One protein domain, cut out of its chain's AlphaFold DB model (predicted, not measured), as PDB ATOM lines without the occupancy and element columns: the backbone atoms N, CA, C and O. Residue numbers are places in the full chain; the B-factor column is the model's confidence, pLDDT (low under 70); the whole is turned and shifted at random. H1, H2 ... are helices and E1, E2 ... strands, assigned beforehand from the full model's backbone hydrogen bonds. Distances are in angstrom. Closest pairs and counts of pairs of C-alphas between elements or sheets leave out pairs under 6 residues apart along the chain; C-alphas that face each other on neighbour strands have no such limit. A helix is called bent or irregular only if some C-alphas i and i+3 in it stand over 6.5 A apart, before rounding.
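What this domain is: This is residues 270 to 406 and 424 to 479 of the 1208 residues of an uncharacterized protein of Emticicia sp. 17J42-9 (UniProt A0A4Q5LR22). A strongly twisted sheet of seven strands makes one end of the domain and helices make the other: the long H3 and H4 run side by side, opposite ways, along the longest axis, and H4 packs on the sheet with residues 380 to 388. H1 packs on H4 with residues 270 to 273, the small H2 sits at the end far from the sheet, and H5 is close to H4. The printed part has 193 residues, with five named helices and seven named strands in the order H1 H2 H3 E1 E2 E3 E4 E5 H4 H5 E6 E7. The sheet, order E3 E2 E6 E7 E1 E5 E4, is mixed, and the class is mixed, helices and strands. The whole is compact, with a radius of gyration of the C-alphas of 18.2 A and spans of 57 by 39 by 35 A.

How they stand to each other: In the sheet, E3, residues 348 to 351, and E2, residues 340 to 346, form an antiparallel hairpin, with N 344 and O 350 at 2.9 A. E2 is antiparallel to E6, residues 455 to 462, with N 345 and O 456 at 2.7 A. E6 and E7, residues 470 to 478, form an antiparallel hairpin, with N 457 and O 476 at 2.7 A. E7 and E1, residues 325 to 328, meet only at a point, where C-alphas 470 and 327 face each other at 4.6 A. E1 is parallel to E5, residues 366 to 370, with N 367 and O 325 at 2.8 A. E5 and E4, residues 356 to 360, form an antiparallel hairpin, with N 358 and O 368 at 2.8 A. H4, residues 380 to 401, is on the sheet, with 24 pairs of C-alphas within 10 A. It touches H3, residues 293 to 315, at a shallow tilt of 3 degrees, opposite ways; the closest C-alphas, of Ala 390 and Thr 305, are 6.0 A apart. H1, residues 270 to 283, touches H4 with residues 270 to 273 alone, at a steep tilt of 59 degrees; the closest C-alphas, of Ile 270 and Ile 387, are 6.3 A apart. H5, residues 426 to 432, is close to but not clearly touching H4, with the closest C-alphas, of Ile 431 and Phe 398, 7.6 A apart. H2, residues 287 to 291, and H3 touch only at the corner, with the closest C-alphas, of Trp 289 and Leu 295, 5.1 A apart. Every O i to N i+4 pair is within hydrogen-bond range in H3 and H5; H1 has 8 of 10, H4 17 of 18, and H2 0 of 1, with 2 of 2 O i to N i+3 pairs.

Where its parts are: E7 is 27.0 A long and ends at C-alpha 478, (191.946, 256.205, 145.183); E6 measures 23.2 A and E2 19.3 A. H3 measures 32.9 A, H4 32.6 A and H1 19.9 A, beginning at C-alpha 270, (181.519, 242.676, 143.462). H1 is irregular, but only just: C-alphas 278 and 281 are 6.6 A apart.

The domain as a whole: The two C-alphas farthest apart, of Lys 291 and Gln 334, are 57.9 A apart. Residues 407 to 423 are not printed, and C-alphas 406 and 424 are 20.4 A apart across the cut. The links E1 to E2 and H5 to E6 are long. The mean pLDDT of the printed part is 77.7, with 47 residues under 70, among them 330 to 339 and 432 to 449.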
ATOM      1  N   ILE A 270     182.728 243.482 143.675       85.44
ATOM      2  CA  ILE A 270     181.519 242.676 143.462       85.44
ATOM      3  C   ILE A 270     181.661 241.331 144.174       85.44
ATOM      4  O   ILE A 270     180.772 240.944 144.930       85.44
ATOM      5  N   GLU A 271     182.789 240.648 143.981       82.81
ATOM      6  CA  GLU A 271     183.101 239.397 144.685       82.81
ATOM      7  C   GLU A 271     183.210 239.617 146.197       82.81
ATOM      8  O   GLU A 271     182.666 238.837 146.974       82.81
ATOM      9  N   PHE A 272     183.821 240.726 146.622       84.50
ATOM     10  CA  PHE A 272     183.911 241.092 148.036       84.50
ATOM     11  C   PHE A 272     182.540 241.167 148.730       84.50
ATOM     12  O   PHE A 272     182.369 240.610 149.816       84.50
ATOM     13  N   ILE A 273     181.562 241.827 148.093       89.19
ATOM     14  CA  ILE A 273     180.184 241.926 148.596       89.19
ATOM     15  C   ILE A 273     179.426 240.607 148.441       89.19
ATOM     16  O   ILE A 273     178.594 240.282 149.284       89.19
ATOM     17  N   ARG A 274     179.720 239.824 147.400       87.12
ATOM     18  CA  ARG A 274     179.117 238.505 147.190       87.12
ATOM     19  C   ARG A 274     179.408 237.572 148.365       87.12
ATOM     20  O   ARG A 274     178.462 237.050 148.943       87.12
ATOM     21  N   PHE A 275     180.682 237.419 148.739       85.44
ATOM     22  CA  PHE A 275     181.082 236.604 149.894       85.44
ATOM     23  C   PHE A 275     180.405 237.074 151.178       85.44
ATOM     24  O   PHE A 275     179.861 236.268 151.923       85.44
ATOM     25  N   PHE A 276     180.347 238.393 151.390       89.19
ATOM     26  CA  PHE A 276     179.628 238.948 152.530       89.19
ATOM     27  C   PHE A 276     178.158 238.517 152.552       89.19
ATOM     28  O   PHE A 276     177.687 238.041 153.575       89.19
ATOM     29  N   MET A 277     177.431 238.648 151.440       89.94
ATOM     30  CA  MET A 277     176.014 238.280 151.397       89.94
ATOM     31  C   MET A 277     175.766 236.776 151.546       89.94
ATOM     32  O   MET A 277     174.776 236.399 152.164       89.94
ATOM     33  N   GLU A 278     176.618 235.932 150.964       86.38
ATOM     34  CA  GLU A 278     176.455 234.475 151.018       86.38
ATOM     35  C   GLU A 278     176.782 233.906 152.405       86.38
ATOM     36  O   GLU A 278     176.034 233.066 152.899       86.38
ATOM     37  N   ASP A 279     177.846 234.394 153.053       85.06
ATOM     38  CA  ASP A 279     178.357 233.790 154.288       85.06
ATOM     39  C   ASP A 279     177.845 234.494 155.564       85.06
ATOM     40  O   ASP A 279     177.673 233.857 156.609       85.06
ATOM     41  N   PHE A 280     177.556 235.806 155.521       87.75
ATOM     42  CA  PHE A 280     177.155 236.559 156.720       87.75
ATOM     43  C   PHE A 280     175.778 236.157 157.251       87.75
ATOM     44  O   PHE A 280     175.595 236.145 158.466       87.75
ATOM     45  N   GLU A 281     174.808 235.831 156.391       83.94
ATOM     46  CA  GLU A 281     173.433 235.548 156.829       83.94
ATOM     47  C   GLU A 281     173.396 234.400 157.847       83.94
ATOM     48  O   GLU A 281     172.831 234.539 158.937       83.94
ATOM     49  N   ASP A 282     174.051 233.287 157.532       80.56
ATOM     50  CA  ASP A 282     174.094 232.123 158.410       80.56
ATOM     51  C   ASP A 282     175.058 232.320 159.576       80.56
ATOM     52  O   ASP A 282     174.733 231.980 160.719       80.56
ATOM     53  N   TRP A 283     176.204 232.955 159.336       81.38
ATOM     54  CA  TRP A 283     177.183 233.196 160.390       81.38
ATOM     55  C   TRP A 283     176.712 234.219 161.436       81.38
ATOM     56  O   TRP A 283     177.038 234.106 162.622       81.38
ATOM     57  N   SER A 284     175.880 235.190 161.048       83.94
ATOM     58  CA  SER A 284     175.288 236.187 161.952       83.94
ATOM     59  C   SER A 284     174.436 235.551 163.060       83.94
ATOM     60  O   SER A 284     174.296 236.130 164.141       83.94
ATOM     61  N   LYS A 285     173.905 234.340 162.836       84.19
ATOM     62  CA  LYS A 285     173.053 233.594 163.780       84.19
ATOM     63  C   LYS A 285     173.859 232.864 164.867       84.19
ATOM     64  O   LYS A 285     173.278 232.433 165.859       84.19
ATOM     65  N   GLY A 286     175.180 232.737 164.713       81.12
ATOM     66  CA  GLY A 286     176.045 232.022 165.654       81.12
ATOM     67  C   GLY A 286     176.275 232.749 166.988       81.12
ATOM     68  O   GLY A 286     176.240 233.976 167.073       81.12
ATOM     69  N   GLU A 287     176.600 231.988 168.040       80.50
ATOM     70  CA  GLU A 287     176.878 232.524 169.387       80.50
ATOM     71  C   GLU A 287     178.176 233.348 169.478       80.50
ATOM     72  O   GLU A 287     178.375 234.081 170.446       80.50
ATOM     73  N   PHE A 288     179.055 233.261 168.469       78.88
ATOM     74  CA  PHE A 288     180.320 234.002 168.382       78.88
ATOM     75  C   PHE A 288     180.157 235.495 168.695       78.88
ATOM     76  O   PHE A 288     180.910 236.050 169.493       78.88
ATOM     77  N   TRP A 289     179.128 236.120 168.129       78.69
ATOM     78  CA  TRP A 289     178.874 237.554 168.234       78.69
ATOM     79  C   TRP A 289     178.470 238.028 169.629       78.69
ATOM     80  O   TRP A 289     178.613 239.206 169.943       78.69
ATOM     81  N   ASN A 290     177.990 237.113 170.472       80.75
ATOM     82  CA  ASN A 290     177.513 237.425 171.818       80.75
ATOM     83  C   ASN A 290     178.642 237.391 172.862       80.75
ATOM     84  O   ASN A 290     178.405 237.693 174.030       80.75
ATOM     85  N   LYS A 291     179.867 237.021 172.458       74.00
ATOM     86  CA  LYS A 291     181.024 236.887 173.357       74.00
ATOM     87  C   LYS A 291     181.556 238.226 173.879       74.00
ATOM     88  O   LYS A 291     182.177 238.249 174.937       74.00
ATOM     89  N   ASP A 292     181.329 239.321 173.152       72.00
ATOM     90  CA  ASP A 292     181.813 240.663 173.495       72.00
ATOM     91  C   ASP A 292     180.833 241.737 172.971       72.00
ATOM     92  O   ASP A 292     180.240 241.586 171.902       72.00
ATOM     93  N   LYS A 293     180.681 242.855 173.695       72.94
ATOM     94  CA  LYS A 293     179.881 244.019 173.267       72.94
ATOM     95  C   LYS A 293     180.372 244.614 171.946       72.94
ATOM     96  O   LYS A 293     179.586 245.146 171.167       72.94
ATOM     97  N   ASP A 294     181.669 244.530 171.695       68.75
ATOM     98  CA  ASP A 294     182.290 245.043 170.485       68.75
ATOM     99  C   ASP A 294     181.985 244.177 169.263       68.75
ATOM    100  O   ASP A 294     181.757 244.699 168.173       68.75
ATOM    101  N   LEU A 295     181.924 242.860 169.458       75.44
ATOM    102  CA  LEU A 295     181.457 241.909 168.453       75.44
ATOM    103  C   LEU A 295     179.986 242.153 168.115       75.44
ATOM    104  O   LEU A 295     179.625 242.186 166.939       75.44
ATOM    105  N   LEU A 296     179.163 242.417 169.131       82.06
ATOM    106  CA  LEU A 296     177.763 242.777 168.937       82.06
ATOM    107  C   LEU A 296     177.617 244.069 168.118       82.06
ATOM    108  O   LEU A 296     176.840 244.105 167.168       82.06
ATOM    109  N   PHE A 297     178.423 245.096 168.409       82.94
ATOM    110  CA  PHE A 297     178.454 246.324 167.610       82.94
ATOM    111  C   PHE A 297     178.818 246.054 166.141       82.94
ATOM    112  O   PHE A 297     178.164 246.583 165.243       82.94
ATOM    113  N   VAL A 298     179.838 245.228 165.875       80.81
ATOM    114  CA  VAL A 298     180.219 244.865 164.496       80.81
ATOM    115  C   VAL A 298     179.077 244.144 163.793       80.81
ATOM    116  O   VAL A 298     178.733 244.526 162.675       80.81
ATOM    117  N   LYS A 299     178.449 243.167 164.462       86.75
ATOM    118  CA  LYS A 299     177.277 242.457 163.939       86.75
ATOM    119  C   LYS A 299     176.166 243.430 163.557       86.75
ATOM    120  O   LYS A 299     175.647 243.334 162.454       86.75
ATOM    121  N   GLU A 300     175.834 244.392 164.416       89.12
ATOM    122  CA  GLU A 300     174.801 245.395 164.131       89.12
ATOM    123  C   GLU A 300     175.132 246.268 162.910       89.12
ATOM    124  O   GLU A 300     174.247 246.583 162.117       89.12
ATOM    125  N   GLN A 301     176.392 246.688 162.738       87.75
ATOM    126  CA  GLN A 301     176.789 247.486 161.569       87.75
ATOM    127  C   GLN A 301     176.790 246.655 160.278       87.75
ATOM    128  O   GLN A 301     176.356 247.141 159.231       87.75
ATOM    129  N   MET A 302     177.235 245.399 160.349       89.12
ATOM    130  CA  MET A 302     177.189 244.475 159.218       89.12
ATOM    131  C   MET A 302     175.746 244.132 158.841       89.12
ATOM    132  O   MET A 302     175.409 244.206 157.664       89.12
ATOM    133  N   GLN A 303     174.869 243.895 159.819       92.81
ATOM    134  CA  GLN A 303     173.441 243.676 159.582       92.81
ATOM    135  C   GLN A 303     172.804 244.870 158.869       92.81
ATOM    136  O   GLN A 303     172.138 244.682 157.862       92.81
ATOM    137  N   LYS A 304     173.098 246.109 159.290       93.12
ATOM    138  CA  LYS A 304     172.629 247.312 158.572       93.12
ATOM    139  C   LYS A 304     173.073 247.339 157.113       93.12
ATOM    140  O   LYS A 304     172.314 247.773 156.250       93.12
ATOM    141  N   THR A 305     174.299 246.893 156.840       92.75
ATOM    142  CA  THR A 305     174.797 246.809 155.461       92.75
ATOM    143  C   THR A 305     174.076 245.719 154.670       92.75
ATOM    144  O   THR A 305     173.736 245.936 153.509       92.75
ATOM    145  N   TYR A 306     173.821 244.569 155.296       94.56
ATOM    146  CA  TYR A 306     173.075 243.461 154.702       94.56
ATOM    147  C   TYR A 306     171.629 243.868 154.376       94.56
ATOM    148  O   TYR A 306     171.203 243.734 153.232       94.56
ATOM    149  N   ASP A 307     170.917 244.478 155.327       94.44
ATOM    150  CA  ASP A 307     169.542 244.960 155.145       94.44
ATOM    151  C   ASP A 307     169.461 246.023 154.031       94.44
ATOM    152  O   ASP A 307     168.538 246.027 153.213       94.44
ATOM    153  N   PHE A 308     170.458 246.918 153.958       94.50
ATOM    154  CA  PHE A 308     170.590 247.884 152.865       94.50
ATOM    155  C   PHE A 308     170.720 247.187 151.503       94.50
ATOM    156  O   PHE A 308     170.029 247.569 150.554       94.50
ATOM    157  N   LEU A 309     171.580 246.166 151.403       94.62
ATOM    158  CA  LEU A 309     171.758 245.386 150.179       94.62
ATOM    159  C   LEU A 309     170.456 244.688 149.771       94.62
ATOM    160  O   LEU A 309     170.050 244.815 148.618       94.62
ATOM    161  N   GLU A 310     169.765 244.018 150.697       94.62
ATOM    162  CA  GLU A 310     168.484 243.360 150.407       94.62
ATOM    163  C   GLU A 310     167.421 244.342 149.900       94.62
ATOM    164  O   GLU A 310     166.748 244.062 148.901       94.62
ATOM    165  N   SER A 311     167.298 245.512 150.539       94.56
ATOM    166  CA  SER A 311     166.362 246.558 150.105       94.56
ATOM    167  C   SER A 311     166.670 247.009 148.679       94.56
ATOM    168  O   SER A 311     165.784 247.005 147.824       94.56
ATOM    169  N   GLN A 312     167.937 247.322 148.386       93.44
ATOM    170  CA  GLN A 312     168.356 247.782 147.059       93.44
ATOM    171  C   GLN A 312     168.184 246.710 145.980       93.44
ATOM    172  O   GLN A 312     167.753 247.024 144.868       93.44
ATOM    173  N   ILE A 313     168.465 245.445 146.300       92.81
ATOM    174  CA  ILE A 313     168.266 244.306 145.397       92.81
ATOM    175  C   ILE A 313     166.784 244.140 145.056       92.81
ATOM    176  O   ILE A 313     166.440 243.965 143.884       92.81
ATOM    177  N   LYS A 314     165.898 244.244 146.052       93.00
ATOM    178  CA  LYS A 314     164.450 244.113 145.867       93.00
ATOM    179  C   LYS A 314     163.854 245.287 145.088       93.00
ATOM    180  O   LYS A 314     163.093 245.058 144.149       93.00
ATOM    181  N   GLU A 315     164.216 246.519 145.445       93.06
ATOM    182  CA  GLU A 315     163.742 247.751 144.794       93.06
ATOM    183  C   GLU A 315     164.130 247.803 143.313       93.06
ATOM    184  O   GLU A 315     163.287 248.060 142.453       93.06
ATOM    185  N   ASN A 316     165.390 247.490 143.003       88.94
ATOM    186  CA  ASN A 316     165.927 247.561 141.642       88.94
ATOM    187  C   ASN A 316     165.805 246.238 140.865       88.94
ATOM    188  O   ASN A 316     166.265 246.141 139.726       88.94
ATOM    189  N   LYS A 317     165.175 245.212 141.459       89.62
ATOM    190  CA  LYS A 317     164.966 243.878 140.869       89.62
ATOM    191  C   LYS A 317     166.268 243.214 140.394       89.62
ATOM    192  O   LYS A 317     166.292 242.540 139.357       89.62
ATOM    193  N   PHE A 318     167.352 243.389 141.149       89.56
ATOM    194  CA  PHE A 318     168.619 242.713 140.882       89.56
ATOM    195  C   PHE A 318     168.532 241.226 141.252       89.56
ATOM    196  O   PHE A 318     167.895 240.840 142.226       89.56
ATOM    197  N   TYR A 319     169.204 240.368 140.491       88.50
ATOM    198  CA  TYR A 319     169.344 238.934 140.760       88.50
ATOM    199  C   TYR A 319     170.758 238.615 141.283       88.50
ATOM    200  O   TYR A 319     171.384 237.629 140.903       88.50
ATOM    201  N   PHE A 320     171.274 239.481 142.153       87.38
ATOM    202  CA  PHE A 320     172.546 239.355 142.871       87.38
ATOM    203  C   PHE A 320     172.272 238.833 144.300       87.38
ATOM    204  O   PHE A 320     171.201 239.144 144.819       87.38
ATOM    205  N   PRO A 321     173.143 238.018 144.936       85.62
ATOM    206  CA  PRO A 321     174.467 237.529 144.504       85.62
ATOM    207  C   PRO A 321     174.464 236.380 143.471       85.62
ATOM    208  O   PRO A 321     175.519 235.929 143.032       85.62
ATOM    209  N   LYS A 322     173.286 235.896 143.037       84.44
ATOM    210  CA  LYS A 322     173.160 234.699 142.174       84.44
ATOM    211  C   LYS A 322     173.762 234.859 140.767       84.44
ATOM    212  O   LYS A 322     174.300 233.883 140.235       84.44
ATOM    213  N   LEU A 323     173.649 236.038 140.146       82.00
ATOM    214  CA  LEU A 323     174.378 236.398 138.922       82.00
ATOM    215  C   LEU A 323     175.752 236.948 139.304       82.00
ATOM    216  O   LEU A 323     175.838 237.961 139.994       82.00
ATOM    217  N   ARG A 324     176.815 236.288 138.832       69.81
ATOM    218  CA  ARG A 324     178.202 236.632 139.206       69.81
ATOM    219  C   ARG A 324     179.160 236.824 138.034       69.81
ATOM    220  O   ARG A 324     180.197 237.454 138.183       69.81
ATOM    221  N   LYS A 325     178.823 236.289 136.858       80.56
ATOM    222  CA  LYS A 325     179.649 236.420 135.651       80.56
ATOM    223  C   LYS A 325     179.175 237.596 134.810       80.56
ATOM    224  O   LYS A 325     177.978 237.866 134.765       80.56
ATOM    225  N   PHE A 326     180.100 238.238 134.110       85.75
ATOM    226  CA  PHE A 326     179.797 239.244 133.097       85.75
ATOM    227  C   PHE A 326     180.126 238.663 131.723       85.75
ATOM    228  O   PHE A 326     181.140 237.977 131.583       85.75
ATOM    229  N   ILE A 327     179.260 238.892 130.734       85.38
ATOM    230  CA  ILE A 327     179.448 238.393 129.365       85.38
ATOM    231  C   ILE A 327     179.180 239.477 128.316       85.38
ATOM    232  O   ILE A 327     178.309 240.328 128.506       85.38
ATOM    233  N   PHE A 328     179.909 239.436 127.200       79.69
ATOM    234  CA  PHE A 328     179.692 240.315 126.046       79.69
ATOM    235  C   PHE A 328     178.702 239.702 125.048       79.69
ATOM    236  O   PHE A 328     178.677 238.489 124.844       79.69
ATOM    237  N   ASN A 329     177.900 240.548 124.394       70.25
ATOM    238  CA  ASN A 329     177.055 240.135 123.275       70.25
ATOM    239  C   ASN A 329     177.856 240.102 121.958       70.25
ATOM    240  O   ASN A 329     178.070 241.150 121.357       70.25
ATOM    241  N   ASN A 330     178.290 238.927 121.490       62.44
ATOM    242  CA  ASN A 330     179.104 238.818 120.268       62.44
ATOM    243  C   ASN A 330     178.422 239.414 119.012       62.44
ATOM    244  O   ASN A 330     179.122 239.926 118.142       62.44
ATOM    245  N   ASP A 331     177.084 239.433 118.949       61.62
ATOM    246  CA  ASP A 331     176.324 239.942 117.793       61.62
ATOM    247  C   ASP A 331     176.281 241.484 117.699       61.62
ATOM    248  O   ASP A 331     176.205 242.046 116.608       61.62
ATOM    249  N   GLU A 332     176.367 242.198 118.829       60.41
ATOM    250  CA  GLU A 332     176.333 243.679 118.887       60.41
ATOM    251  C   GLU A 332     177.727 244.324 118.791       60.41
ATOM    252  O   GLU A 332     177.874 245.543 118.616       60.41
ATOM    253  N   PHE A 333     178.771 243.510 118.931       62.59
ATOM    254  CA  PHE A 333     180.129 243.944 119.218       62.59
ATOM    255  C   PHE A 333     181.124 243.297 118.239       62.59
ATOM    256  O   PHE A 333     181.936 242.456 118.610       62.59
ATOM    257  N   GLN A 334     181.079 243.732 116.971       52.44
ATOM    258  CA  GLN A 334     181.865 243.171 115.850       52.44
ATOM    259  C   GLN A 334     183.401 243.219 116.028       52.44
ATOM    260  O   GLN A 334     184.111 242.505 115.331       52.44
ATOM    261  N   ASP A 335     183.918 244.032 116.960       54.12
ATOM    262  CA  ASP A 335     185.355 244.190 117.261       54.12
ATOM    263  C   ASP A 335     185.593 244.075 118.792       54.12
ATOM    264  O   ASP A 335     186.263 244.900 119.423       54.12
ATOM    265  N   ALA A 336     184.953 243.075 119.418       49.97
ATOM    266  CA  ALA A 336     184.869 242.893 120.876       49.97
ATOM    267  C   ALA A 336     186.230 242.826 121.602       49.97
ATOM    268  O   ALA A 336     186.315 243.180 122.776       49.97
ATOM    269  N   GLU A 337     187.313 242.420 120.929       49.84
ATOM    270  CA  GLU A 337     188.667 242.366 121.514       49.84
ATOM    271  C   GLU A 337     189.242 243.754 121.848       49.84
ATOM    272  O   GLU A 337     190.123 243.883 122.701       49.84
ATOM    273  N   LYS A 338     188.723 244.822 121.224       56.00
ATOM    274  CA  LYS A 338     189.126 246.215 121.496       56.00
ATOM    275  C   LYS A 338     188.165 246.950 122.431       56.00
ATOM    276  O   LYS A 338     188.456 248.083 122.824       56.00
ATOM    277  N   GLN A 339     187.030 246.348 122.787       66.12
ATOM    278  CA  GLN A 339     185.999 247.021 123.574       66.12
ATOM    279  C   GLN A 339     186.279 246.989 125.073       66.12
ATOM    280  O   GLN A 339     186.544 245.953 125.680       66.12
ATOM    281  N   ARG A 340     186.219 248.185 125.668       76.38
ATOM    282  CA  ARG A 340     186.431 248.429 127.093       76.38
ATOM    283  C   ARG A 340     185.366 249.389 127.599       76.38
ATOM    284  O   ARG A 340     185.396 250.582 127.279       76.38
ATOM    285  N   PHE A 341     184.470 248.875 128.429       84.50
ATOM    286  CA  PHE A 341     183.501 249.690 129.147       84.50
ATOM    287  C   PHE A 341     184.119 250.144 130.456       84.50
ATOM    288  O   PHE A 341     184.641 249.337 131.221       84.50
ATOM    289  N   ILE A 342     184.105 251.447 130.700       87.88
ATOM    290  CA  ILE A 342     184.727 252.034 131.878       87.88
ATOM    291  C   ILE A 342     183.694 252.862 132.610       87.88
ATOM    292  O   ILE A 342     183.001 253.692 132.021       87.88
ATOM    293  N   LEU A 343     183.635 252.631 133.911       88.44
ATOM    294  CA  LEU A 343     182.769 253.296 134.853       88.44
ATOM    295  C   LEU A 343     183.664 253.993 135.876       88.44
ATOM    296  O   LEU A 343     184.300 253.353 136.706       88.44
ATOM    297  N   PHE A 344     183.765 255.314 135.762       88.19
ATOM    298  CA  PHE A 344     184.490 256.161 136.702       88.19
ATOM    299  C   PHE A 344     183.504 256.736 137.715       88.19
ATOM    300  O   PHE A 344     182.509 257.342 137.326       88.19
ATOM    301  N   GLN A 345     183.772 256.587 139.007       81.88
ATOM    302  CA  GLN A 345     182.911 257.048 140.088       81.88
ATOM    303  C   GLN A 345     183.676 257.960 141.049       81.88
ATOM    304  O   GLN A 345     184.556 257.514 141.782       81.88
ATOM    305  N   ASN A 346     183.259 259.218 141.121       78.88
ATOM    306  CA  ASN A 346     183.601 260.182 142.169       78.88
ATOM    307  C   ASN A 346     182.311 260.951 142.452       78.88
ATOM    308  O   ASN A 346     181.936 261.722 141.586       78.88
ATOM    309  N   ASN A 347     181.626 260.707 143.579       70.56
ATOM    310  CA  ASN A 347     180.254 261.144 143.936       70.56
ATOM    311  C   ASN A 347     179.147 260.954 142.863       70.56
ATOM    312  O   ASN A 347     178.086 260.422 143.160       70.56
ATOM    313  N   ARG A 348     179.407 261.293 141.605       72.69
ATOM    314  CA  ARG A 348     178.734 260.923 140.366       72.69
ATOM    315  C   ARG A 348     179.490 259.825 139.612       72.69
ATOM    316  O   ARG A 348     180.700 259.643 139.747       72.69
ATOM    317  N   THR A 349     178.758 259.102 138.767       78.81
ATOM    318  CA  THR A 349     179.328 258.124 137.833       78.81
ATOM    319  C   THR A 349     179.408 258.695 136.421       78.81
ATOM    320  O   THR A 349     178.453 259.290 135.921       78.81
ATOM    321  N   VAL A 350     180.540 258.471 135.762       84.62
ATOM    322  CA  VAL A 350     180.784 258.772 134.356       84.62
ATOM    323  C   VAL A 350     181.119 257.476 133.633       84.62
ATOM    324  O   VAL A 350     182.095 256.802 133.954       84.62
ATOM    325  N   LEU A 351     180.310 257.153 132.629       84.75
ATOM    326  CA  LEU A 351     180.576 256.044 131.722       84.75
ATOM    327  C   LEU A 351     181.416 256.526 130.538       84.75
ATOM    328  O   LEU A 351     181.162 257.612 130.000       84.75
ATOM    329  N   SER A 352     182.373 255.705 130.108       84.50
ATOM    330  CA  SER A 352     183.134 255.933 128.877       84.50
ATOM    331  C   SER A 352     182.256 255.869 127.627       84.50
ATOM    332  O   SER A 352     182.492 256.592 126.661       84.50
ATOM    333  N   GLU A 353     181.226 255.029 127.664       81.75
ATOM    334  CA  GLU A 353     180.118 254.941 126.717       81.75
ATOM    335  C   GLU A 353     178.898 254.341 127.417       81.75
ATOM    336  O   GLU A 353     179.036 253.692 128.451       81.75
ATOM    337  N   THR A 354     177.704 254.579 126.886       82.31
ATOM    338  CA  THR A 354     176.470 254.049 127.474       82.31
ATOM    339  C   THR A 354     176.387 252.535 127.268       82.31
ATOM    340  O   THR A 354     176.562 252.063 126.147       82.31
ATOM    341  N   PHE A 355     176.106 251.791 128.340       85.12
ATOM    342  CA  PHE A 355     175.824 250.354 128.305       85.12
ATOM    343  C   PHE A 355     174.873 249.958 129.440       85.12
ATOM    344  O   PHE A 355     174.813 250.622 130.484       85.12
ATOM    345  N   TYR A 356     174.155 248.857 129.246       87.25
ATOM    346  CA  TYR A 356     173.202 248.304 130.203       87.25
ATOM    347  C   TYR A 356     173.580 246.877 130.604       87.25
ATOM    348  O   TYR A 356     174.305 246.186 129.885       87.25
ATOM    349  N   LEU A 357     173.091 246.450 131.769       89.06
ATOM    350  CA  LEU A 357     173.243 245.084 132.261       89.06
ATOM    351  C   LEU A 357     171.931 244.326 132.053       89.06
ATOM    352  O   LEU A 357     170.944 244.591 132.731       89.06
ATOM    353  N   GLU A 358     171.914 243.375 131.128       90.44
ATOM    354  CA  GLU A 358     170.820 242.421 130.954       90.44
ATOM    355  C   GLU A 358     171.010 241.213 131.881       90.44
ATOM    356  O   GLU A 358     172.083 240.610 131.948       90.44
ATOM    357  N   GLN A 359     169.956 240.830 132.601       89.81
ATOM    358  CA  GLN A 359     169.999 239.714 133.544       89.81
ATOM    359  C   GLN A 359     169.651 238.378 132.873       89.81
ATOM    360  O   GLN A 359     168.477 238.056 132.683       89.81
ATOM    361  N   VAL A 360     170.657 237.544 132.590       86.06
ATOM    362  CA  VAL A 360     170.461 236.220 131.978       86.06
ATOM    363  C   VAL A 360     170.311 235.152 133.062       86.06
ATOM    364  O   VAL A 360     171.289 234.710 133.666       86.06
ATOM    365  N   LYS A 361     169.068 234.721 133.316       77.75
ATOM    366  CA  LYS A 361     168.715 233.812 134.428       77.75
ATOM    367  C   LYS A 361     168.868 232.314 134.110       77.75
ATOM    368  O   LYS A 361     169.030 231.518 135.035       77.75
ATOM    369  N   LEU A 362     168.826 231.927 132.832       63.88
ATOM    370  CA  LEU A 362     168.909 230.537 132.350       63.88
ATOM    371  C   LEU A 362     170.270 230.272 131.675       63.88
ATOM    372  O   LEU A 362     170.846 231.166 131.061       63.88
ATOM    373  N   GLY A 363     170.816 229.058 131.803       69.94
ATOM    374  CA  GLY A 363     172.140 228.710 131.267       69.94
ATOM    375  C   GLY A 363     173.297 229.214 132.142       69.94
ATOM    376  O   GLY A 363     173.560 228.643 133.199       69.94
ATOM    377  N   ARG A 364     173.995 230.279 131.712       65.00
ATOM    378  CA  ARG A 364     175.260 230.753 132.325       65.00
ATOM    379  C   ARG A 364     175.119 231.587 133.608       65.00
ATOM    380  O   ARG A 364     176.123 231.752 134.298       65.00
ATOM    381  N   LYS A 365     173.917 232.083 133.943       80.00
ATOM    382  CA  LYS A 365     173.650 232.956 135.114       80.00
ATOM    383  C   LYS A 365     174.610 234.157 135.182       80.00
ATOM    384  O   LYS A 365     175.446 234.258 136.083       80.00
ATOM    385  N   ALA A 366     174.488 235.061 134.211       86.12
ATOM    386  CA  ALA A 366     175.405 236.181 134.013       86.12
ATOM    387  C   ALA A 366     174.675 237.517 133.787       86.12
ATOM    388  O   ALA A 366     173.521 237.542 133.360       86.12
ATOM    389  N   PHE A 367     175.383 238.618 134.036       88.50
ATOM    390  CA  PHE A 367     175.045 239.932 133.506       88.50
ATOM    391  C   PHE A 367     175.601 240.048 132.085       88.50
ATOM    392  O   PHE A 367     176.817 240.034 131.879       88.50
ATOM    393  N   LYS A 368     174.714 240.140 131.097       87.62
ATOM    394  CA  LYS A 368     175.078 240.370 129.700       87.62
ATOM    395  C   LYS A 368     175.156 241.870 129.439       87.62
ATOM    396  O   LYS A 368     174.242 242.612 129.782       87.62
ATOM    397  N   ILE A 369     176.266 242.321 128.871       87.19
ATOM    398  CA  ILE A 369     176.482 243.728 128.531       87.19
ATOM    399  C   ILE A 369     175.825 243.992 127.177       87.19
ATOM    400  O   ILE A 369     176.127 243.288 126.213       87.19
ATOM    401  N   VAL A 370     174.944 244.991 127.113       85.31
ATOM    402  CA  VAL A 370     174.172 245.354 125.910       85.31
ATOM    403  C   VAL A 370     174.158 246.870 125.699       85.31
ATOM    404  O   VAL A 370     174.319 247.634 126.659       85.31
ATOM    405  N   LYS A 371     173.983 247.330 124.453       81.94
ATOM    406  CA  LYS A 371     173.885 248.773 124.146       81.94
ATOM    407  C   LYS A 371     172.494 249.352 124.369       81.94
ATOM    408  O   LYS A 371     172.386 250.514 124.759       81.94
ATOM    409  N   ASP A 372     171.462 248.544 124.159       82.94
ATOM    410  CA  ASP A 372     170.067 248.972 124.191       82.94
ATOM    411  C   ASP A 372     169.314 248.366 125.380       82.94
ATOM    412  O   ASP A 372     169.648 247.291 125.882       82.94
ATOM    413  N   ARG A 373     168.294 249.080 125.868       85.69
ATOM    414  CA  ARG A 373     167.449 248.598 126.968       85.69
ATOM    415  C   ARG A 373     166.457 247.548 126.473       85.69
ATOM    416  O   ARG A 373     165.852 247.709 125.418       85.69
ATOM    417  N   ASN A 374     166.226 246.531 127.294       85.88
ATOM    418  CA  ASN A 374     165.163 245.541 127.115       85.88
ATOM    419  C   ASN A 374     164.473 245.224 128.457       85.88
ATOM    420  O   ASN A 374     164.884 245.725 129.505       85.88
ATOM    421  N   GLU A 375     163.431 244.391 128.446       84.25
ATOM    422  CA  GLU A 375     162.642 244.055 129.648       84.25
ATOM    423  C   GLU A 375     163.458 243.389 130.773       84.25
ATOM    424  O   GLU A 375     163.083 243.469 131.943       84.25
ATOM    425  N   ASN A 376     164.589 242.765 130.437       85.88
ATOM    426  CA  ASN A 376     165.503 242.109 131.373       85.88
ATOM    427  C   ASN A 376     166.705 242.987 131.764       85.88
ATOM    428  O   ASN A 376     167.549 242.542 132.552       85.88
ATOM    429  N   THR A 377     166.807 244.213 131.234       89.75
ATOM    430  CA  THR A 377     167.862 245.158 131.619       89.75
ATOM    431  C   THR A 377     167.596 245.791 132.975       89.75
ATOM    432  O   THR A 377     166.467 246.139 133.316       89.75
ATOM    433  N   VAL A 378     168.665 245.959 133.749       88.69
ATOM    434  CA  VAL A 378     168.655 246.686 135.016       88.69
ATOM    435  C   VAL A 378     169.502 247.942 134.934       88.69
ATOM    436  O   VAL A 378     170.332 248.113 134.037       88.69
ATOM    437  N   ASP A 379     169.286 248.835 135.892       83.75
ATOM    438  CA  ASP A 379     170.057 250.060 135.991       83.75
ATOM    439  C   ASP A 379     171.506 249.757 136.419       83.75
ATOM    440  O   ASP A 379     171.796 249.419 137.571       83.75
ATOM    441  N   THR A 380     172.425 249.893 135.458       84.12
ATOM    442  CA  THR A 380     173.874 249.758 135.645       84.12
ATOM    443  C   THR A 380     174.388 250.667 136.761       84.12
ATOM    444  O   THR A 380     175.188 250.240 137.591       84.12
ATOM    445  N   TYR A 381     173.937 251.923 136.800       82.12
ATOM    446  CA  TYR A 381     174.384 252.889 137.797       82.12
ATOM    447  C   TYR A 381     173.931 252.487 139.197       82.12
ATOM    448  O   TYR A 381     174.743 252.519 140.125       82.12
ATOM    449  N   ALA A 382     172.672 252.069 139.347       84.75
ATOM    450  CA  ALA A 382     172.144 251.624 140.632       84.75
ATOM    451  C   ALA A 382     172.893 250.383 141.150       84.75
ATOM    452  O   ALA A 382     173.269 250.349 142.321       84.75
ATOM    453  N   PHE A 383     173.215 249.419 140.277       88.00
ATOM    454  CA  PHE A 383     173.958 248.216 140.668       88.00
ATOM    455  C   PHE A 383     175.353 248.553 141.212       88.00
ATOM    456  O   PHE A 383     175.696 248.184 142.335       88.00
ATOM    457  N   PHE A 384     176.157 249.306 140.457       85.06
ATOM    458  CA  PHE A 384     177.515 249.650 140.894       85.06
ATOM    459  C   PHE A 384     177.529 250.612 142.088       85.06
ATOM    460  O   PHE A 384     178.409 250.513 142.944       85.06
ATOM    461  N   SER A 385     176.550 251.515 142.195       82.69
ATOM    462  CA  SER A 385     176.420 252.411 143.355       82.69
ATOM    463  C   SER A 385     176.050 251.650 144.630       82.69
ATOM    464  O   SER A 385     176.581 251.964 145.697       82.69
ATOM    465  N   MET A 386     175.204 250.619 144.522       88.81
ATOM    466  CA  MET A 386     174.885 249.703 145.619       88.81
ATOM    467  C   MET A 386     176.143 248.968 146.107       88.81
ATOM    468  O   MET A 386     176.452 249.022 147.298       88.81
ATOM    469  N   ILE A 387     176.908 248.352 145.194       87.44
ATOM    470  CA  ILE A 387     178.155 247.634 145.526       87.44
ATOM    471  C   ILE A 387     179.172 248.566 146.195       87.44
ATOM    472  O   ILE A 387     179.736 248.223 147.237       87.44
ATOM    473  N   LYS A 388     179.379 249.767 145.640       81.00
ATOM    474  CA  LYS A 388     180.285 250.769 146.213       81.00
ATOM    475  C   LYS A 388     179.859 251.166 147.631       81.00
ATOM    476  O   LYS A 388     180.674 251.103 148.548       81.00
ATOM    477  N   SER A 389     178.586 251.516 147.819       83.38
ATOM    478  CA  SER A 389     178.062 251.977 149.113       83.38
ATOM    479  C   SER A 389     178.164 250.901 150.194       83.38
ATOM    480  O   SER A 389     178.499 251.203 151.339       83.38
ATOM    481  N   ALA A 390     177.896 249.640 149.846       87.81
ATOM    482  CA  ALA A 390     178.050 248.521 150.771       87.81
ATOM    483  C   ALA A 390     179.524 248.267 151.118       87.81
ATOM    484  O   ALA A 390     179.858 248.058 152.283       87.81
ATOM    485  N   THR A 391     180.419 248.363 150.127       84.25
ATOM    486  CA  THR A 391     181.867 248.222 150.341       84.25
ATOM    487  C   THR A 391     182.364 249.278 151.328       84.25
ATOM    488  O   THR A 391     183.027 248.946 152.307       84.25
ATOM    489  N   GLU A 392     181.991 250.543 151.133       78.81
ATOM    490  CA  GLU A 392     182.371 251.642 152.026       78.81
ATOM    491  C   GLU A 392     181.839 251.447 153.456       78.81
ATOM    492  O   GLU A 392     182.578 251.674 154.415       78.81
ATOM    493  N   GLN A 393     180.595 250.982 153.628       83.44
ATOM    494  CA  GLN A 393     180.013 250.706 154.951       83.44
ATOM    495  C   GLN A 393     180.741 249.576 155.695       83.44
ATOM    496  O   GLN A 393     181.037 249.709 156.890       83.44
ATOM    497  N   LEU A 394     181.091 248.492 154.996       83.50
ATOM    498  CA  LEU A 394     181.869 247.394 155.575       83.50
ATOM    499  C   LEU A 394     183.273 247.863 155.966       83.50
ATOM    500  O   LEU A 394     183.698 247.644 157.100       83.50
ATOM    501  N   LEU A 395     183.967 248.580 155.080       78.94
ATOM    502  CA  LEU A 395     185.299 249.126 155.361       78.94
ATOM    503  C   LEU A 395     185.296 250.102 156.547       78.94
ATOM    504  O   LEU A 395     186.173 250.020 157.407       78.94
ATOM    505  N   GLN A 396     184.279 250.958 156.668       77.19
ATOM    506  CA  GLN A 396     184.106 251.822 157.842       77.19
ATOM    507  C   GLN A 396     183.848 251.029 159.128       77.19
ATOM    508  O   GLN A 396     184.255 251.454 160.212       77.19
ATOM    509  N   THR A 397     183.154 249.893 159.034       78.75
ATOM    510  CA  THR A 397     182.924 249.005 160.178       78.75
ATOM    511  C   THR A 397     184.240 248.399 160.650       78.75
ATOM    512  O   THR A 397     184.550 248.475 161.839       78.75
ATOM    513  N   PHE A 398     185.054 247.895 159.720       75.88
ATOM    514  CA  PHE A 398     186.387 247.363 160.004       75.88
ATOM    515  C   PHE A 398     187.312 248.378 160.670       75.88
ATOM    516  O   PHE A 398     187.958 248.056 161.664       75.88
ATOM    517  N   ASP A 399     187.335 249.615 160.181       72.25
ATOM    518  CA  ASP A 399     188.172 250.669 160.752       72.25
ATOM    519  C   ASP A 399     187.835 250.971 162.217       72.25
ATOM    520  O   ASP A 399     188.737 251.208 163.023       72.25
ATOM    521  N   LYS A 400     186.551 250.919 162.598       71.12
ATOM    522  CA  LYS A 400     186.115 251.161 163.986       71.12
ATOM    523  C   LYS A 400     186.590 250.082 164.964       71.12
ATOM    524  O   LYS A 400     186.664 250.354 166.160       71.12
ATOM    525  N   VAL A 401     186.906 248.881 164.479       68.25
ATOM    526  CA  VAL A 401     187.322 247.734 165.312       68.25
ATOM    527  C   VAL A 401     188.748 247.254 165.049       68.25
ATOM    528  O   VAL A 401     189.195 246.284 165.658       68.25
ATOM    529  N   ARG A 402     189.495 247.972 164.204       65.12
ATOM    530  CA  ARG A 402     190.867 247.649 163.790       65.12
ATOM    531  C   ARG A 402     191.847 247.466 164.952       65.12
ATOM    532  O   ARG A 402     192.712 246.600 164.883       65.12
ATOM    533  N   ASP A 403     191.681 248.214 166.043       56.66
ATOM    534  CA  ASP A 403     192.515 248.113 167.257       56.66
ATOM    535  C   ASP A 403     192.369 246.757 167.995       56.66
ATOM    536  O   ASP A 403     193.042 246.512 168.998       56.66
ATOM    537  N   ARG A 404     191.482 245.862 167.534       60.81
ATOM    538  CA  ARG A 404     191.128 244.587 168.180       60.81
ATOM    539  C   ARG A 404     191.465 243.394 167.281       60.81
ATOM    540  O   ARG A 404     190.608 242.578 166.952       60.81
ATOM    541  N   GLY A 405     192.743 243.292 166.910       56.66
ATOM    542  CA  GLY A 405     193.254 242.412 165.847       56.66
ATOM    543  C   GLY A 405     192.818 240.939 165.878       56.66
ATOM    544  O   GLY A 405     192.601 240.373 164.816       56.66
ATOM    545  N   VAL A 406     192.621 240.321 167.051       57.28
ATOM    546  CA  VAL A 406     192.184 238.908 167.150       57.28
ATOM    547  C   VAL A 406     190.745 238.723 166.652       57.28
ATOM    548  O   VAL A 406     190.477 237.835 165.851       57.28
ATOM    549  N   SER A 424     194.466 233.277 146.914       58.84
ATOM    550  CA  SER A 424     195.580 233.206 147.882       58.84
ATOM    551  C   SER A 424     195.420 234.171 149.079       58.84
ATOM    552  O   SER A 424     196.414 234.703 149.586       58.84
ATOM    553  N   GLY A 425     194.191 234.464 149.524       64.88
ATOM    554  CA  GLY A 425     193.930 235.347 150.672       64.88
ATOM    555  C   GLY A 425     194.067 236.845 150.366       64.88
ATOM    556  O   GLY A 425     194.578 237.599 151.197       64.88
ATOM    557  N   GLU A 426     193.701 237.295 149.165       71.00
ATOM    558  CA  GLU A 426     193.783 238.706 148.752       71.00
ATOM    559  C   GLU A 426     192.835 239.613 149.538       71.00
ATOM    560  O   GLU A 426     193.275 240.671 149.986       71.00
ATOM    561  N   TYR A 427     191.579 239.213 149.772       76.19
ATOM    562  CA  TYR A 427     190.633 240.032 150.546       76.19
ATOM    563  C   TYR A 427     191.006 240.095 152.020       76.19
ATOM    564  O   TYR A 427     190.957 241.169 152.612       76.19
ATOM    565  N   ASN A 428     191.461 238.979 152.591       72.31
ATOM    566  CA  ASN A 428     192.002 238.966 153.944       72.31
ATOM    567  C   ASN A 428     193.185 239.938 154.057       72.31
ATOM    568  O   ASN A 428     193.165 240.845 154.891       72.31
ATOM    569  N   ARG A 429     194.168 239.840 153.150       69.12
ATOM    570  CA  ARG A 429     195.283 240.797 153.080       69.12
ATOM    571  C   ARG A 429     194.791 242.229 152.866       69.12
ATOM    572  O   ARG A 429     195.312 243.133 153.502       69.12
ATOM    573  N   TYR A 430     193.783 242.462 152.029       74.50
ATOM    574  CA  TYR A 430     193.220 243.791 151.799       74.50
ATOM    575  C   TYR A 430     192.459 244.335 153.012       74.50
ATOM    576  O   TYR A 430     192.499 245.529 153.249       74.50
ATOM    577  N   ILE A 431     191.762 243.539 153.817       71.56
ATOM    578  CA  ILE A 431     191.081 244.071 155.006       71.56
ATOM    579  C   ILE A 431     192.098 244.305 156.133       71.56
ATOM    580  O   ILE A 431     192.048 245.347 156.785       71.56
ATOM    581  N   THR A 432     193.034 243.368 156.326       63.44
ATOM    582  CA  THR A 432     194.021 243.383 157.423       63.44
ATOM    583  C   THR A 432     195.211 244.310 157.195       63.44
ATOM    584  O   THR A 432     195.847 244.728 158.165       63.44
ATOM    585  N   LYS A 433     195.546 244.649 155.943       64.50
ATOM    586  CA  LYS A 433     196.625 245.601 155.651       64.50
ATOM    587  C   LYS A 433     196.260 246.959 156.252       64.50
ATOM    588  O   LYS A 433     195.107 247.368 156.264       64.50
ATOM    589  N   ASN A 434     197.244 247.653 156.810       54.03
ATOM    590  CA  ASN A 434     197.023 248.947 157.446       54.03
ATOM    591  C   ASN A 434     196.715 250.001 156.379       54.03
ATOM    592  O   ASN A 434     197.635 250.518 155.759       54.03
ATOM    593  N   PHE A 435     195.440 250.345 156.192       59.56
ATOM    594  CA  PHE A 435     195.080 251.451 155.306       59.56
ATOM    595  C   PHE A 435     195.330 252.762 156.002       59.56
ATOM    596  O   PHE A 435     194.990 252.973 157.182       59.56
ATOM    597  N   THR A 436     195.925 253.661 155.246       59.12
ATOM    598  CA  THR A 436     196.337 254.936 155.783       59.12
ATOM    599  C   THR A 436     195.144 255.898 155.823       59.12
ATOM    600  O   THR A 436     195.051 256.706 156.733       59.12
ATOM    601  N   TYR A 437     194.117 255.763 154.982       65.12
ATOM    602  CA  TYR A 437     193.103 256.833 154.865       65.12
ATOM    603  C   TYR A 437     191.633 256.403 154.807       65.12
ATOM    604  O   TYR A 437     190.774 257.231 154.517       65.12
ATOM    605  N   ARG A 438     191.312 255.143 155.124       61.69
ATOM    606  CA  ARG A 438     189.929 254.627 155.072       61.69
ATOM    607  C   ARG A 438     188.936 255.336 156.015       61.69
ATOM    608  O   ARG A 438     187.758 255.424 155.683       61.69
ATOM    609  N   SER A 439     189.403 255.915 157.125       52.94
ATOM    610  CA  SER A 439     188.559 256.533 158.161       52.94
ATOM    611  C   SER A 439     188.150 257.985 157.889       52.94
ATOM    612  O   SER A 439     187.463 258.597 158.713       52.94
ATOM    613  N   ILE A 440     188.577 258.566 156.765       60.38
ATOM    614  CA  ILE A 440     188.186 259.919 156.359       60.38
ATOM    615  C   ILE A 440     186.677 259.909 156.091       60.38
ATOM    616  O   ILE A 440     186.208 259.340 155.107       60.38
ATOM    617  N   LYS A 441     185.902 260.529 156.996       52.78
ATOM    618  CA  LYS A 441     184.444 260.640 156.865       52.78
ATOM    619  C   LYS A 441     184.103 261.322 155.542       52.78
ATOM    620  O   LYS A 441     184.425 262.491 155.349       52.78
ATOM    621  N   GLN A 442     183.402 260.605 154.672       53.25
ATOM    622  CA  GLN A 442     182.769 261.204 153.506       53.25
ATOM    623  C   GLN A 442     181.608 262.080 153.996       53.25
ATOM    624  O   GLN A 442     180.680 261.598 154.651       53.25
ATOM    625  N   HIS A 443     181.690 263.388 153.750       50.75
ATOM    626  CA  HIS A 443     180.582 264.297 154.025       50.75
ATOM    627  C   HIS A 443     179.414 263.956 153.089       50.75
ATOM    628  O   HIS A 443     179.595 263.849 151.880       50.75
ATOM    629  N   LYS A 444     178.216 263.765 153.662       42.50
ATOM    630  CA  LYS A 444     176.991 263.427 152.916       42.50
ATOM    631  C   LYS A 444     176.395 264.616 152.147       42.50
ATOM    632  O   LYS A 444     175.497 264.407 151.338       42.50
ATOM    633  N   GLU A 445     176.870 265.841 152.376       44.03
ATOM    634  CA  GLU A 445     176.308 267.043 151.750       44.03
ATOM    635  C   GLU A 445     177.080 267.495 150.493       44.03
ATOM    636  O   GLU A 445     178.237 267.897 150.548       44.03
ATOM    637  N   GLN A 446     176.354 267.408 149.370       51.62
ATOM    638  CA  GLN A 446     176.278 268.331 148.223       51.62
ATOM    639  C   GLN A 446     177.534 268.646 147.379       51.62
ATOM    640  O   GLN A 446     178.321 269.544 147.649       51.62
ATOM    641  N   SER A 447     177.639 267.966 146.232       46.62
ATOM    642  CA  SER A 447     177.746 268.516 144.859       46.62
ATOM    643  C   SER A 447     178.093 267.371 143.891       46.62
ATOM    644  O   SER A 447     178.665 266.361 144.303       46.62
ATOM    645  N   ASP A 448     177.773 267.525 142.601       52.50
ATOM    646  CA  ASP A 448     177.898 266.481 141.563       52.50
ATOM    647  C   ASP A 448     179.318 265.906 141.368       52.50
ATOM    648  O   ASP A 448     179.474 264.908 140.674       52.50
ATOM    649  N   PHE A 449     180.349 266.517 141.963       61.88
ATOM    650  CA  PHE A 449     181.745 266.063 141.973       61.88
ATOM    651  C   PHE A 449     182.489 266.789 143.097       61.88
ATOM    652  O   PHE A 449     182.513 268.025 143.080       61.88
ATOM    653  N   SER A 450     183.114 266.060 144.026       74.50
ATOM    654  CA  SER A 450     183.766 266.651 145.201       74.50
ATOM    655  C   SER A 450     185.160 266.088 145.445       74.50
ATOM    656  O   SER A 450     185.437 264.919 145.178       74.50
ATOM    657  N   TYR A 451     186.014 266.932 146.019       86.62
ATOM    658  CA  TYR A 451     187.318 266.543 146.526       86.62
ATOM    659  C   TYR A 451     187.241 265.861 147.904       86.62
ATOM    660  O   TYR A 451     188.269 265.433 148.400       86.62
ATOM    661  N   TYR A 452     186.077 265.697 148.548       80.12
ATOM    662  CA  TYR A 452     186.000 265.007 149.853       80.12
ATOM    663  C   TYR A 452     186.425 263.530 149.806       80.12
ATOM    664  O   TYR A 452     186.915 263.003 150.808       80.12
ATOM    665  N   SER A 453     186.249 262.877 148.656       78.19
ATOM    666  CA  SER A 453     186.596 261.476 148.400       78.19
ATOM    667  C   SER A 453     187.530 261.360 147.198       78.19
ATOM    668  O   SER A 453     187.553 262.249 146.348       78.19
ATOM    669  N   GLY A 454     188.244 260.240 147.079       85.56
ATOM    670  CA  GLY A 454     188.968 259.919 145.850       85.56
ATOM    671  C   GLY A 454     188.028 259.400 144.751       85.56
ATOM    672  O   GLY A 454     186.946 259.952 144.531       85.56
ATOM    673  N   PHE A 455     188.419 258.347 144.035       87.31
ATOM    674  CA  PHE A 455     187.615 257.768 142.953       87.31
ATOM    675  C   PHE A 455     187.648 256.238 142.961       87.31
ATOM    676  O   PHE A 455     188.582 255.633 143.476       87.31
ATOM    677  N   SER A 456     186.656 255.621 142.320       85.38
ATOM    678  CA  SER A 456     186.674 254.210 141.923       85.38
ATOM    679  C   SER A 456     186.489 254.107 140.411       85.38
ATOM    680  O   SER A 456     185.689 254.832 139.826       85.38
ATOM    681  N   LEU A 457     187.258 253.249 139.758       88.44
ATOM    682  CA  LEU A 457     187.216 252.992 138.330       88.44
ATOM    683  C   LEU A 457     187.009 251.497 138.123       88.44
ATOM    684  O   LEU A 457     187.877 250.702 138.474       88.44
ATOM    685  N   ILE A 458     185.902 251.133 137.492       87.38
ATOM    686  CA  ILE A 458     185.605 249.760 137.097       87.38
ATOM    687  C   ILE A 458     185.768 249.665 135.586       87.38
ATOM    688  O   ILE A 458     185.138 250.406 134.833       87.38
ATOM    689  N   THR A 459     186.643 248.770 135.143       87.19
ATOM    690  CA  THR A 459     186.880 248.469 133.733       87.19
ATOM    691  C   THR A 459     186.356 247.076 133.438       87.19
ATOM    692  O   THR A 459     186.775 246.112 134.070       87.19
ATOM    693  N   ILE A 460     185.463 246.972 132.460       86.00
ATOM    694  CA  ILE A 460     184.937 245.713 131.951       86.00
ATOM    695  C   ILE A 460     185.500 245.517 130.548       86.00
ATOM    696  O   ILE A 460     185.268 246.333 129.650       86.00
ATOM    697  N   LYS A 461     186.282 244.456 130.365       83.12
ATOM    698  CA  LYS A 461     186.953 244.127 129.102       83.12
ATOM    699  C   LYS A 461     186.800 242.644 128.800       83.12
ATOM    700  O   LYS A 461     186.581 241.856 129.712       83.12
ATOM    701  N   LYS A 462     186.908 242.256 127.536       76.00
ATOM    702  CA  LYS A 462     186.843 240.846 127.141       76.00
ATOM    703  C   LYS A 462     188.013 240.058 127.740       76.00
ATOM    704  O   LYS A 462     189.125 240.579 127.843       76.00
ATOM    705  N   GLU A 463     187.743 238.835 128.186       71.25
ATOM    706  CA  GLU A 463     188.767 237.928 128.698       71.25
ATOM    707  C   GLU A 463     189.559 237.324 127.526       71.25
ATOM    708  O   GLU A 463     188.983 236.847 126.550       71.25
ATOM    709  N   ASN A 464     190.894 237.377 127.590       61.06
ATOM    710  CA  ASN A 464     191.756 236.963 126.471       61.06
ATOM    711  C   ASN A 464     192.021 235.447 126.425       61.06
ATOM    712  O   ASN A 464     192.625 234.972 125.467       61.06
ATOM    713  N   ASN A 465     191.598 234.688 127.442       55.94
ATOM    714  CA  ASN A 465     191.922 233.271 127.582       55.94
ATOM    715  C   ASN A 465     190.642 232.411 127.662       55.94
ATOM    716  O   ASN A 465     189.836 232.550 128.574       55.94
ATOM    717  N   VAL A 466     190.521 231.461 126.727       56.88
ATOM    718  CA  VAL A 466     189.623 230.281 126.707       56.88
ATOM    719  C   VAL A 466     188.121 230.493 126.406       56.88
ATOM    720  O   VAL A 466     187.595 229.710 125.619       56.88
ATOM    721  N   ASP A 467     187.418 231.506 126.932       65.25
ATOM    722  CA  ASP A 467     185.987 231.758 126.612       65.25
ATOM    723  C   ASP A 467     185.779 233.170 126.039       65.25
ATOM    724  O   ASP A 467     185.850 234.172 126.747       65.25
ATOM    725  N   HIS A 468     185.489 233.246 124.736       62.00
ATOM    726  CA  HIS A 468     185.348 234.502 123.995       62.00
ATOM    727  C   HIS A 468     184.128 235.350 124.399       62.00
ATOM    728  O   HIS A 468     183.995 236.476 123.917       62.00
ATOM    729  N   GLU A 469     183.231 234.844 125.242       70.62
ATOM    730  CA  GLU A 469     182.069 235.595 125.718       70.62
ATOM    731  C   GLU A 469     182.248 236.141 127.134       70.62
ATOM    732  O   GLU A 469     181.505 237.046 127.510       70.62
ATOM    733  N   LEU A 470     183.218 235.649 127.916       77.81
ATOM    734  CA  LEU A 470     183.451 236.127 129.281       77.81
ATOM    735  C   LEU A 470     184.099 237.515 129.308       77.81
ATOM    736  O   LEU A 470     184.962 237.870 128.500       77.81
ATOM    737  N   ALA A 471     183.663 238.313 130.279       79.62
ATOM    738  CA  ALA A 471     184.222 239.615 130.584       79.62
ATOM    739  C   ALA A 471     185.059 239.561 131.868       79.62
ATOM    740  O   ALA A 471     184.598 239.099 132.912       79.62
ATOM    741  N   GLN A 472     186.262 240.123 131.799       81.12
ATOM    742  CA  GLN A 472     187.115 240.411 132.941       81.12
ATOM    743  C   GLN A 472     186.765 241.785 133.527       81.12
ATOM    744  O   GLN A 472     186.642 242.776 132.799       81.12
ATOM    745  N   ILE A 473     186.665 241.848 134.856       81.88
ATOM    746  CA  ILE A 473     186.513 243.094 135.610       81.88
ATOM    747  C   ILE A 473     187.854 243.463 136.240       81.88
ATOM    748  O   ILE A 473     188.475 242.646 136.915       81.88
ATOM    749  N   GLU A 474     188.281 244.704 136.037       83.62
ATOM    750  CA  GLU A 474     189.427 245.302 136.719       83.62
ATOM    751  C   GLU A 474     188.970 246.537 137.491       83.62
ATOM    752  O   GLU A 474     188.283 247.397 136.933       83.62
ATOM    753  N   GLN A 475     189.380 246.654 138.754       84.44
ATOM    754  CA  GLN A 475     189.072 247.808 139.594       84.44
ATOM    755  C   GLN A 475     190.340 248.584 139.960       84.44
ATOM    756  O   GLN A 475     191.369 248.004 140.305       84.44
ATOM    757  N   LEU A 476     190.254 249.913 139.891       86.19
ATOM    758  CA  LEU A 476     191.257 250.841 140.412       86.19
ATOM    759  C   LEU A 476     190.578 251.833 141.336       86.19
ATOM    760  O   LEU A 476     189.520 252.357 141.001       86.19
ATOM    761  N   GLU A 477     191.205 252.150 142.460       84.81
ATOM    762  CA  GLU A 477     190.660 253.134 143.388       84.81
ATOM    763  C   GLU A 477     191.731 254.060 143.957       84.81
ATOM    764  O   GLU A 477     192.909 253.707 144.076       84.81
ATOM    765  N   LEU A 478     191.275 255.254 144.315       86.75
ATOM    766  CA  LEU A 478     191.946 256.205 145.183       86.75
ATOM    767  C   LEU A 478     190.979 256.476 146.342       86.75
ATOM    768  O   LEU A 478     189.852 256.904 146.111       86.75
ATOM    769  N   ILE A 479     191.391 256.195 147.577       80.06
ATOM    770  CA  ILE A 479     190.477 256.174 148.736       80.06
ATOM    771  C   ILE A 479     190.006 257.587 149.116       80.06
ATOM    772  O   ILE A 479     188.830 257.821 149.390       80.06
TER     773      ILE A 479